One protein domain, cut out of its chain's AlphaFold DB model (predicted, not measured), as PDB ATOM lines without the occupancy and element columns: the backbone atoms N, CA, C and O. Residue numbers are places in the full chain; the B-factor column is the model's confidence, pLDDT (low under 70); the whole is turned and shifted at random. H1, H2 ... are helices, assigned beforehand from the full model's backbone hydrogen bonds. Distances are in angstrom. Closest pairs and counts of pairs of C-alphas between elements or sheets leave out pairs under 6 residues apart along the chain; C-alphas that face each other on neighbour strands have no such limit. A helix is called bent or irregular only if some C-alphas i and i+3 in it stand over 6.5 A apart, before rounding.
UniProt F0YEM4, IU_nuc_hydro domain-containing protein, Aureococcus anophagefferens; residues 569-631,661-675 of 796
ATOM      1  N   ARG A 569     166.461 157.084  48.703       94.88
ATOM      2  CA  ARG A 569     167.860 156.617  48.715       94.88
ATOM      3  C   ARG A 569     168.573 156.913  47.393       94.88
ATOM      4  O   ARG A 569     169.749 157.270  47.402       94.88
ATOM      5  N   SER A 570     167.846 156.823  46.280       95.19
ATOM      6  CA  SER A 570     168.315 157.153  44.929       95.19
ATOM      7  C   SER A 570     168.931 158.555  44.826       95.19
ATOM      8  O   SER A 570     169.872 158.738  44.058       95.19
ATOM      9  N   VAL A 571     168.481 159.532  45.625       95.50
ATOM     10  CA  VAL A 571     169.088 160.875  45.688       95.50
ATOM     11  C   VAL A 571     170.514 160.806  46.226       95.50
ATOM     12  O   VAL A 571     171.412 161.432  45.672       95.50
ATOM     13  N   TYR A 572     170.742 160.026  47.283       95.88
ATOM     14  CA  TYR A 572     172.064 159.858  47.889       95.88
ATOM     15  C   TYR A 572     172.996 159.072  46.970       95.88
ATOM     16  O   TYR A 572     174.141 159.477  46.790       95.88
ATOM     17  N   ASP A 573     172.496 158.012  46.327       95.06
ATOM     18  CA  ASP A 573     173.259 157.274  45.312       95.06
ATOM     19  C   ASP A 573     173.663 158.196  44.148       95.06
ATOM     20  O   ASP A 573     174.816 158.191  43.713       95.06
ATOM     21  N   ALA A 574     172.736 159.036  43.675       93.81
ATOM     22  CA  ALA A 574     173.006 160.011  42.626       93.81
ATOM     23  C   ALA A 574     174.008 161.087  43.079       93.81
ATOM     24  O   ALA A 574     174.892 161.445  42.305       93.81
ATOM     25  N   LEU A 575     173.940 161.566  44.328       92.81
ATOM     26  CA  LEU A 575     174.949 162.468  44.895       92.81
ATOM     27  C   LEU A 575     176.324 161.804  44.958       92.81
ATOM     28  O   LEU A 575     177.317 162.446  44.624       92.81
ATOM     29  N   GLY A 576     176.386 160.525  45.331       93.31
ATOM     30  CA  GLY A 576     177.633 159.770  45.365       93.31
ATOM     31  C   GLY A 576     178.256 159.584  43.984       93.31
ATOM     32  O   GLY A 576     179.463 159.741  43.822       93.31
ATOM     33  N   ALA A 577     177.428 159.305  42.978       91.50
ATOM     34  CA  ALA A 577     177.881 159.088  41.609       91.50
ATOM     35  C   ALA A 577     178.212 160.391  40.862       91.50
ATOM     36  O   ALA A 577     179.135 160.413  40.052       91.50
ATOM     37  N   ARG A 578     177.445 161.464  41.101       88.94
ATOM     38  CA  ARG A 578     177.448 162.678  40.264       88.94
ATOM     39  C   ARG A 578     177.854 163.948  41.001       88.94
ATOM     40  O   ARG A 578     178.273 164.891  40.354       88.94
ATOM     41  N   GLY A 579     177.754 164.011  42.327       88.00
ATOM     42  CA  GLY A 579     177.956 165.239  43.113       88.00
ATOM     43  C   GLY A 579     179.416 165.582  43.435       88.00
ATOM     44  O   GLY A 579     179.675 166.355  44.363       88.00
ATOM     45  N   GLY A 580     180.377 164.982  42.727       87.56
ATOM     46  CA  GLY A 580     181.808 165.155  42.981       87.56
ATOM     47  C   GLY A 580     182.240 164.695  44.386       87.56
ATOM     48  O   GLY A 580     181.527 163.939  45.048       87.56
ATOM     49  N   PRO A 581     183.403 165.159  44.886       88.38
ATOM     50  CA  PRO A 581     183.924 164.749  46.194       88.38
ATOM     51  C   PRO A 581     182.989 165.076  47.367       88.38
ATOM     52  O   PRO A 581     182.913 164.318  48.333       88.38
ATOM     53  N   VAL A 582     182.266 166.199  47.287       88.06
ATOM     54  CA  VAL A 582     181.309 166.597  48.328       88.06
ATOM     55  C   VAL A 582     180.089 165.675  48.310       88.06
ATOM     56  O   VAL A 582     179.713 165.162  49.361       88.06
ATOM     57  N   GLY A 583     179.509 165.405  47.136       91.75
ATOM     58  CA  GLY A 583     178.386 164.475  46.991       91.75
ATOM     59  C   GLY A 583     178.727 163.046  47.424       91.75
ATOM     60  O   GLY A 583     177.956 162.440  48.170       91.75
ATOM     61  N   ALA A 584     179.918 162.553  47.067       92.31
ATOM     62  CA  ALA A 584     180.457 161.284  47.563       92.31
ATOM     63  C   ALA A 584     180.505 161.250  49.096       92.31
ATOM     64  O   ALA A 584     179.949 160.345  49.715       92.31
ATOM     65  N   SER A 585     181.046 162.300  49.724       90.69
ATOM     66  CA  SER A 585     181.093 162.388  51.185       90.69
ATOM     67  C   SER A 585     179.707 162.407  51.841       90.69
ATOM     68  O   SER A 585     179.583 161.929  52.970       90.69
ATOM     69  N   VAL A 586     178.680 162.969  51.191       92.19
ATOM     70  CA  VAL A 586     177.295 162.950  51.697       92.19
ATOM     71  C   VAL A 586     176.724 161.534  51.651       92.19
ATOM     72  O   VAL A 586     176.186 161.063  52.656       92.19
ATOM     73  N   CYS A 587     176.870 160.850  50.513       94.81
ATOM     74  CA  CYS A 587     176.422 159.469  50.337       94.81
ATOM     75  C   CYS A 587     177.089 158.535  51.357       94.81
ATOM     76  O   CYS A 587     176.401 157.808  52.077       94.81
ATOM     77  N   ASP A 588     178.414 158.617  51.486       93.38
ATOM     78  CA  ASP A 588     179.193 157.777  52.397       93.38
ATOM     79  C   ASP A 588     178.821 158.026  53.863       93.38
ATOM     80  O   ASP A 588     178.661 157.083  54.639       93.38
ATOM     81  N   ALA A 589     178.627 159.293  54.250       91.88
ATOM     82  CA  ALA A 589     178.210 159.642  55.605       91.88
ATOM     83  C   ALA A 589     176.816 159.088  55.938       91.88
ATOM     84  O   ALA A 589     176.626 158.531  57.024       91.88
ATOM     85  N   GLN A 590     175.854 159.200  55.013       94.50
ATOM     86  CA  GLN A 590     174.504 158.668  55.214       94.50
ATOM     87  C   GLN A 590     174.513 157.135  55.287       94.50
ATOM     88  O   GLN A 590     173.877 156.562  56.178       94.50
ATOM     89  N   ARG A 591     175.263 156.474  54.396       94.38
ATOM     90  CA  ARG A 591     175.408 155.014  54.375       94.38
ATOM     91  C   ARG A 591     176.029 154.493  55.670       94.38
ATOM     92  O   ARG A 591     175.431 153.661  56.348       94.38
ATOM     93  N   ALA A 592     177.164 155.054  56.081       92.44
ATOM     94  CA  ALA A 592     177.830 154.655  57.317       92.44
ATOM     95  C   ALA A 592     176.929 154.864  58.548       92.44
ATOM     96  O   ALA A 592     176.918 154.039  59.467       92.44
ATOM     97  N   SER A 593     176.143 155.948  58.565       91.75
ATOM     98  CA  SER A 593     175.199 156.228  59.649       91.75
ATOM     99  C   SER A 593     174.071 155.198  59.715       91.75
ATOM    100  O   SER A 593     173.726 154.752  60.812       91.75
ATOM    101  N   ILE A 594     173.478 154.821  58.577       92.31
ATOM    102  CA  ILE A 594     172.346 153.889  58.570       92.31
ATOM    103  C   ILE A 594     172.790 152.445  58.836       92.31
ATOM    104  O   ILE A 594     172.130 151.738  59.593       92.31
ATOM    105  N   GLU A 595     173.959 152.035  58.336       92.62
ATOM    106  CA  GLU A 595     174.580 150.743  58.660       92.62
ATOM    107  C   GLU A 595     174.967 150.646  60.140       92.62
ATOM    108  O   GLU A 595     174.861 149.587  60.766       92.62
ATOM    109  N   HIS A 596     175.437 151.750  60.730       91.12
ATOM    110  CA  HIS A 596     175.674 151.803  62.166       91.12
ATOM    111  C   HIS A 596     174.365 151.619  62.936       91.12
ATOM    112  O   HIS A 596     174.299 150.746  63.798       91.12
ATOM    113  N   LEU A 597     173.313 152.367  62.590       91.31
ATOM    114  CA  LEU A 597     172.007 152.233  63.233       91.31
ATOM    115  C   LEU A 597     171.442 150.812  63.090       91.31
ATOM    116  O   LEU A 597     170.929 150.266  64.065       91.31
ATOM    117  N   TRP A 598     171.594 150.180  61.924       92.50
ATOM    118  CA  TRP A 598     171.161 148.800  61.697       92.50
ATOM    119  C   TRP A 598     171.826 147.814  62.656       92.50
ATOM    120  O   TRP A 598     171.149 147.009  63.296       92.50
ATOM    121  N   ARG A 599     173.142 147.931  62.853       91.56
ATOM    122  CA  ARG A 599     173.857 147.124  63.853       91.56
ATOM    123  C   ARG A 599     173.340 147.375  65.267       91.56
ATOM    124  O   ARG A 599     173.217 146.438  66.047       91.56
ATOM    125  N   GLN A 600     173.010 148.622  65.591       90.75
ATOM    126  CA  GLN A 600     172.543 149.020  66.919       90.75
ATOM    127  C   GLN A 600     171.144 148.485  67.253       90.75
ATOM    128  O   GLN A 600     170.929 148.024  68.374       90.75
ATOM    129  N   VAL A 601     170.212 148.473  66.296       90.44
ATOM    130  CA  VAL A 601     168.842 147.965  66.517       90.44
ATOM    131  C   VAL A 601     168.767 146.436  66.666       90.44
ATOM    132  O   VAL A 601     167.750 145.916  67.120       90.44
ATOM    133  N   HIS A 602     169.840 145.713  66.323       89.00
ATOM    134  CA  HIS A 602     169.975 144.269  66.566       89.00
ATOM    135  C   HIS A 602     170.503 143.935  67.960       89.00
ATOM    136  O   HIS A 602     170.454 142.776  68.376       89.00
ATOM    137  N   LEU A 603     171.021 144.924  68.689       88.12
ATOM    138  CA  LEU A 603     171.505 144.713  70.042       88.12
ATOM    139  C   LEU A 603     170.326 144.745  71.032       88.12
ATOM    140  O   LEU A 603     169.483 145.646  70.954       88.12
ATOM    141  N   PRO A 604     170.263 143.814  72.005       83.75
ATOM    142  CA  PRO A 604     169.246 143.841  73.053       83.75
ATOM    143  C   PRO A 604     169.211 145.177  73.805       83.75
ATOM    144  O   PRO A 604     170.231 145.863  73.931       83.75
ATOM    145  N   ALA A 605     168.043 145.546  74.333       80.19
ATOM    146  CA  ALA A 605     167.913 146.710  75.209       80.19
ATOM    147  C   ALA A 605     168.897 146.596  76.390       80.19
ATOM    148  O   ALA A 605     169.041 145.529  76.988       80.19
ATOM    149  N   GLY A 606     169.627 147.676  76.683       75.62
ATOM    150  CA  GLY A 606     170.651 147.700  77.736       75.62
ATOM    151  C   GLY A 606     171.972 146.976  77.421       75.62
ATOM    152  O   GLY A 606     172.845 146.930  78.287       75.62
ATOM    153  N   HIS A 607     172.164 146.431  76.211       84.38
ATOM    154  CA  HIS A 607     173.452 145.856  75.804       84.38
ATOM    155  C   HIS A 607     174.572 146.909  75.879       84.38
ATOM    156  O   HIS A 607     174.378 148.055  75.478       84.38
ATOM    157  N   ARG A 608     175.766 146.530  76.361       83.88
ATOM    158  CA  ARG A 608     176.880 147.472  76.606       83.88
ATOM    159  C   ARG A 608     177.286 148.265  75.360       83.88
ATOM    160  O   ARG A 608     177.612 149.444  75.475       83.88
ATOM    161  N   ASP A 609     177.243 147.610  74.204       82.00
ATOM    162  CA  ASP A 609     177.611 148.196  72.909       82.00
ATOM    163  C   ASP A 609     176.424 148.839  72.172       82.00
ATOM    164  O   ASP A 609     176.592 149.340  71.057       82.00
ATOM    165  N   ARG A 610     175.223 148.817  72.779       82.12
ATOM    166  CA  ARG A 610     174.054 149.531  72.265       82.12
ATOM    167  C   ARG A 610     174.170 151.005  72.632       82.12
ATOM    168  O   ARG A 610     174.480 151.365  73.770       82.12
ATOM    169  N   GLN A 611     173.899 151.871  71.668       78.62
ATOM    170  CA  GLN A 611     173.937 153.309  71.827       78.62
ATOM    171  C   GLN A 611     172.965 153.691  72.936       78.62
ATOM    172  O   GLN A 611     171.759 153.482  72.823       78.62
ATOM    173  N   ARG A 612     173.495 154.281  74.012       66.69
ATOM    174  CA  ARG A 612     172.729 154.587  75.232       66.69
ATOM    175  C   ARG A 612     171.502 155.471  74.995       66.69
ATOM    176  O   ARG A 612     170.577 155.441  75.792       66.69
ATOM    177  N   LYS A 613     171.508 156.265  73.920       70.62
ATOM    178  CA  LYS A 613     170.417 157.178  73.541       70.62
ATOM    179  C   LYS A 613     169.375 156.542  72.608       70.62
ATOM    180  O   LYS A 613     168.352 157.163  72.335       70.62
ATOM    181  N   LEU A 614     169.610 155.327  72.105       80.31
ATOM    182  CA  LEU A 614     168.662 154.624  71.243       80.31
ATOM    183  C   LEU A 614     167.565 153.985  72.103       80.31
ATOM    184  O   LEU A 614     167.830 153.033  72.834       80.31
ATOM    185  N   ALA A 615     166.338 154.499  71.998       80.06
ATOM    186  CA  ALA A 615     165.199 154.034  72.789       80.06
ATOM    187  C   ALA A 615     164.952 152.524  72.628       80.06
ATOM    188  O   ALA A 615     165.167 151.967  71.552       80.06
ATOM    189  N   ASP A 616     164.430 151.872  73.670       82.06
ATOM    190  CA  ASP A 616     164.203 150.416  73.674       82.06
ATOM    191  C   ASP A 616     163.293 149.953  72.531       82.06
ATOM    192  O   ASP A 616     163.539 148.907  71.937       82.06
ATOM    193  N   ARG A 617     162.314 150.790  72.156       83.19
ATOM    194  CA  ARG A 617     161.396 150.565  71.026       83.19
ATOM    195  C   ARG A 617     162.069 150.518  69.647       83.19
ATOM    196  O   ARG A 617     161.427 150.120  68.685       83.19
ATOM    197  N   CYS A 618     163.305 150.996  69.525       87.19
ATOM    198  CA  CYS A 618     164.037 151.023  68.263       87.19
ATOM    199  C   CYS A 618     164.735 149.675  68.041       87.19
ATOM    200  O   CYS A 618     165.909 149.509  68.373       87.19
ATOM    201  N   ASP A 619     163.985 148.714  67.509       88.50
ATOM    202  CA  ASP A 619     164.452 147.388  67.107       88.50
ATOM    203  C   ASP A 619     164.475 147.232  65.569       88.50
ATOM    204  O   ASP A 619     164.229 148.181  64.817       88.50
ATOM    205  N   ALA A 620     164.807 146.033  65.080       87.44
ATOM    206  CA  ALA A 620     164.838 145.743  63.644       87.44
ATOM    207  C   ALA A 620     163.463 145.898  62.958       87.44
ATOM    208  O   ALA A 620     163.405 146.172  61.756       87.44
ATOM    209  N   THR A 621     162.359 145.751  63.701       87.56
ATOM    210  CA  THR A 621     160.998 145.972  63.187       87.56
ATOM    211  C   THR A 621     160.748 147.462  63.007       87.56
ATOM    212  O   THR A 621     160.373 147.895  61.922       87.56
ATOM    213  N   TRP A 622     161.052 148.263  64.030       90.00
ATOM    214  CA  TRP A 622     160.983 149.719  63.957       90.00
ATOM    215  C   TRP A 622     161.841 150.267  62.815       90.00
ATOM    216  O   TRP A 622     161.394 151.150  62.083       90.00
ATOM    217  N   PHE A 623     163.057 149.742  62.633       91.31
ATOM    218  CA  PHE A 623     163.931 150.165  61.541       91.31
ATOM    219  C   PHE A 623     163.293 149.884  60.179       91.31
ATOM    220  O   PHE A 623     163.273 150.772  59.330       91.31
ATOM    221  N   ARG A 624     162.727 148.684  59.985       89.00
ATOM    222  CA  ARG A 624     162.014 148.323  58.753       89.00
ATOM    223  C   ARG A 624     160.878 149.295  58.464       89.00
ATOM    224  O   ARG A 624     160.809 149.842  57.369       89.00
ATOM    225  N   ASP A 625     160.030 149.523  59.460       85.44
ATOM    226  CA  ASP A 625     158.851 150.379  59.330       85.44
ATOM    227  C   ASP A 625     159.242 151.847  59.095       85.44
ATOM    228  O   ASP A 625     158.528 152.590  58.426       85.44
ATOM    229  N   THR A 626     160.400 152.266  59.614       87.44
ATOM    230  CA  THR A 626     160.888 153.642  59.481       87.44
ATOM    231  C   THR A 626     161.609 153.872  58.155       87.44
ATOM    232  O   THR A 626     161.357 154.891  57.520       87.44
ATOM    233  N   PHE A 627     162.498 152.976  57.717       90.19
ATOM    234  CA  PHE A 627     163.449 153.236  56.624       90.19
ATOM    235  C   PHE A 627     163.260 152.371  55.375       90.19
ATOM    236  O   PHE A 627     163.845 152.709  54.355       90.19
ATOM    237  N   CYS A 628     162.495 151.278  55.431       88.44
ATOM    238  CA  CYS A 628     162.410 150.295  54.341       88.44
ATOM    239  C   CYS A 628     161.009 150.175  53.712       88.44
ATOM    240  O   CYS A 628     160.806 149.320  52.856       88.44
ATOM    241  N   GLY A 629     160.027 150.962  54.163       76.88
ATOM    242  CA  GLY A 629     158.659 150.937  53.627       76.88
ATOM    243  C   GLY A 629     158.509 151.690  52.299       76.88
ATOM    244  O   GLY A 629     159.298 152.593  52.015       76.88
ATOM    245  N   ASP A 630     157.484 151.336  51.515       61.31
ATOM    246  CA  ASP A 630     157.149 152.002  50.248       61.31
ATOM    247  C   ASP A 630     156.689 153.455  50.490       61.31
ATOM    248  O   ASP A 630     155.776 153.705  51.284       61.31
ATOM    249  N   ASP A 631     157.304 154.408  49.782       51.88
ATOM    250  CA  ASP A 631     157.029 155.854  49.888       51.88
ATOM    251  C   ASP A 631     155.584 156.211  49.440       51.88
ATOM    252  O   ASP A 631     155.017 157.194  49.919       51.88
ATOM    253  N   PRO A 661     170.843 140.070  57.716       83.94
ATOM    254  CA  PRO A 661     171.396 140.004  59.069       83.94
ATOM    255  C   PRO A 661     172.266 141.234  59.399       83.94
ATOM    256  O   PRO A 661     172.765 141.924  58.516       83.94
ATOM    257  N   ALA A 662     172.503 141.496  60.691       81.50
ATOM    258  CA  ALA A 662     173.239 142.680  61.168       81.50
ATOM    259  C   ALA A 662     174.670 142.842  60.603       81.50
ATOM    260  O   ALA A 662     175.254 143.920  60.705       81.50
ATOM    261  N   SER A 663     175.253 141.766  60.070       79.69
ATOM    262  CA  SER A 663     176.592 141.723  59.470       79.69
ATOM    263  C   SER A 663     176.628 142.079  57.982       79.69
ATOM    264  O   SER A 663     177.717 142.174  57.423       79.69
ATOM    265  N   GLU A 664     175.472 142.218  57.337       86.81
ATOM    266  CA  GLU A 664     175.336 142.447  55.898       86.81
ATOM    267  C   GLU A 664     174.866 143.880  55.588       86.81
ATOM    268  O   GLU A 664     174.353 144.590  56.456       86.81
ATOM    269  N   ASP A 665     175.077 144.311  54.340       87.44
ATOM    270  CA  ASP A 665     174.745 145.660  53.877       87.44
ATOM    271  C   ASP A 665     173.222 145.858  53.797       87.44
ATOM    272  O   ASP A 665     172.523 145.219  53.009       87.44
ATOM    273  N   VAL A 666     172.709 146.771  54.623       92.56
ATOM    274  CA  VAL A 666     171.288 147.137  54.661       92.56
ATOM    275  C   VAL A 666     170.934 148.226  53.645       92.56
ATOM    276  O   VAL A 666     169.753 148.427  53.367       92.56
ATOM    277  N   TRP A 667     171.921 148.930  53.074       93.69
ATOM    278  CA  TRP A 667     171.713 150.067  52.171       93.69
ATOM    279  C   TRP A 667     170.735 149.772  51.025       93.69
ATOM    280  O   TRP A 667     169.845 150.597  50.816       93.69
ATOM    281  N   PRO A 668     170.790 148.617  50.326       92.44
ATOM    282  CA  PRO A 668     169.868 148.322  49.225       92.44
ATOM    283  C   PRO A 668     168.391 148.238  49.635       92.44
ATOM    284  O   PRO A 668     167.518 148.350  48.779       92.44
ATOM    285  N   TYR A 669     168.111 148.044  50.927       91.06
ATOM    286  CA  TYR A 669     166.761 147.898  51.478       91.06
ATOM    287  C   TYR A 669     166.182 149.217  51.995       91.06
ATOM    288  O   TYR A 669     165.024 149.256  52.408       91.06
ATOM    289  N   VAL A 670     166.973 150.291  52.030       92.62
ATOM    290  CA  VAL A 670     166.511 151.597  52.503       92.62
ATOM    291  C   VAL A 670     165.781 152.326  51.375       92.62
ATOM    292  O   VAL A 670     166.306 152.456  50.269       92.62
ATOM    293  N   SER A 671     164.575 152.818  51.651       92.69
ATOM    294  CA  SER A 671     163.739 153.525  50.681       92.69
ATOM    295  C   SER A 671     163.999 155.025  50.692       92.69
ATOM    296  O   SER A 671     164.297 155.596  49.645       92.69
ATOM    297  N   SER A 672     163.942 155.671  51.858       93.12
ATOM    298  CA  SER A 672     164.018 157.133  51.953       93.12
ATOM    299  C   SER A 672     164.520 157.644  53.309       93.12
ATOM    300  O   SER A 672     164.560 156.921  54.308       93.12
ATOM    301  N   PHE A 673     164.888 158.923  53.370       93.31
ATOM    302  CA  PHE A 673     165.415 159.597  54.559       93.31
ATOM    303  C   PHE A 673     164.719 160.941  54.791       93.31
ATOM    304  O   PHE A 673     164.349 161.633  53.844       93.31
ATOM    305  N   ASN A 674     164.555 161.322  56.058       91.69
ATOM    306  CA  ASN A 674     164.078 162.658  56.410       91.69
ATOM    307  C   ASN A 674     165.187 163.687  56.171       91.69
ATOM    308  O   ASN A 674     166.353 163.416  56.465       91.69
ATOM    309  N   VAL A 675     164.797 164.880  55.730       91.19
ATOM    310  CA  VAL A 675     165.670 166.054  55.655       91.19
ATOM    311  C   VAL A 675     165.090 167.178  56.499       91.19
ATOM    312  O   VAL A 675     163.891 167.433  56.452       91.19
TER     313      VAL A 675
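This is residues 569 to 631 and 661 to 675 of the 796 residues of the protein "IU_nuc_hydro domain-containing protein" of Aureococcus anophagefferens (UniProt F0YEM4). One long helix, H2, makes a straight base, and a shorter helix folds back over each of its ends on the same side: H1 at the end where H2 begins, H3 at the end where H2 stops. Between H1 and H3 a gap is left, and the last printed stretch, residues 661 to 675, crosses there from one flank of the long helix to the other, while the loop of residues 602 to 619 bulges beyond the far end of H2. The printed part has 78 residues with three named helices, in the order H1, H2, H3 along the chain, and no named strand; the class is all helix, with 40 of the 78 residues in named elements. The whole is only just compact, close to loose, with a radius of gyration of the C-alphas of 13.5 A, and its outline is elongated, with spans of 41 by 26 by 24 A.

H2, residues 580 to 601, is the longest helix, and it touches both of the others. H1, residues 569 to 578, touches H2 with 17 pairs of C-alphas within 8 A. The closest C-alphas of the two are those of Gly 576 and Ala 584, 3.9 A apart. H2 touches H1 with residues 583 to 590 alone. The two helices run opposite ways at a shallow tilt of 34.9 degrees, only just short of steep, and their centres are 11.6 A apart. They form a helical hairpin, joined by a tight link of 1 residue, Gly 579. H3, residues 620 to 627, touches H2 with 4 pairs of C-alphas within 8 A, and here H2 takes part with residues 598 to 601 alone. The closest C-alphas are those of Val 601 and Ala 620, 5.4 A apart. H2 and H3 also run opposite ways, at a shallow tilt of 30 degrees, and form a second helical hairpin, with 17.0 A from centre to centre. H1 and H3 are apart. In H1, H2 and H3 every O i to N i+4 pair of the backbone is within hydrogen-bond range.

H2 has 22 residues and measures 31.9 A from its first to its last C-alpha, from Gly 580 at (181.808, 165.155, 42.981) to Val 601 at (168.842, 147.965, 66.517). H1 has 10 residues, Arg 569 to Arg 578, and measures 14.1 A; its C-alpha 569 stands at (167.860, 156.617, 48.715). H3 has 8 residues, Ala 620 to Phe 627, and measures 10.4 A; its C-alpha 627 stands at (163.449, 153.236, 56.624). No helix is bent or irregular.

The two C-alphas farthest apart are those of Arg 578 and Gly 606, at 40.9 A. The C-alphas of the first and last printed residues, Arg 569 and Val 675, are 11.9 A apart. The link from H2 to H3 is long, with 18 residues, 602 to 619, and its C-alphas lie 12 to 20 A from the mean of all C-alphas. Residues 632 to 660 are cut out, and C-alphas 631 and 661 stand 23.3 A apart across the cut. Residues 661 to 675, after the cut, hold no named element, and their C-alphas lie 7 to 14 A from the mean. The mean pLDDT of the printed part is 87.7; residue 612 and residues 630 to 631 are under 70, where the model's confidence is low.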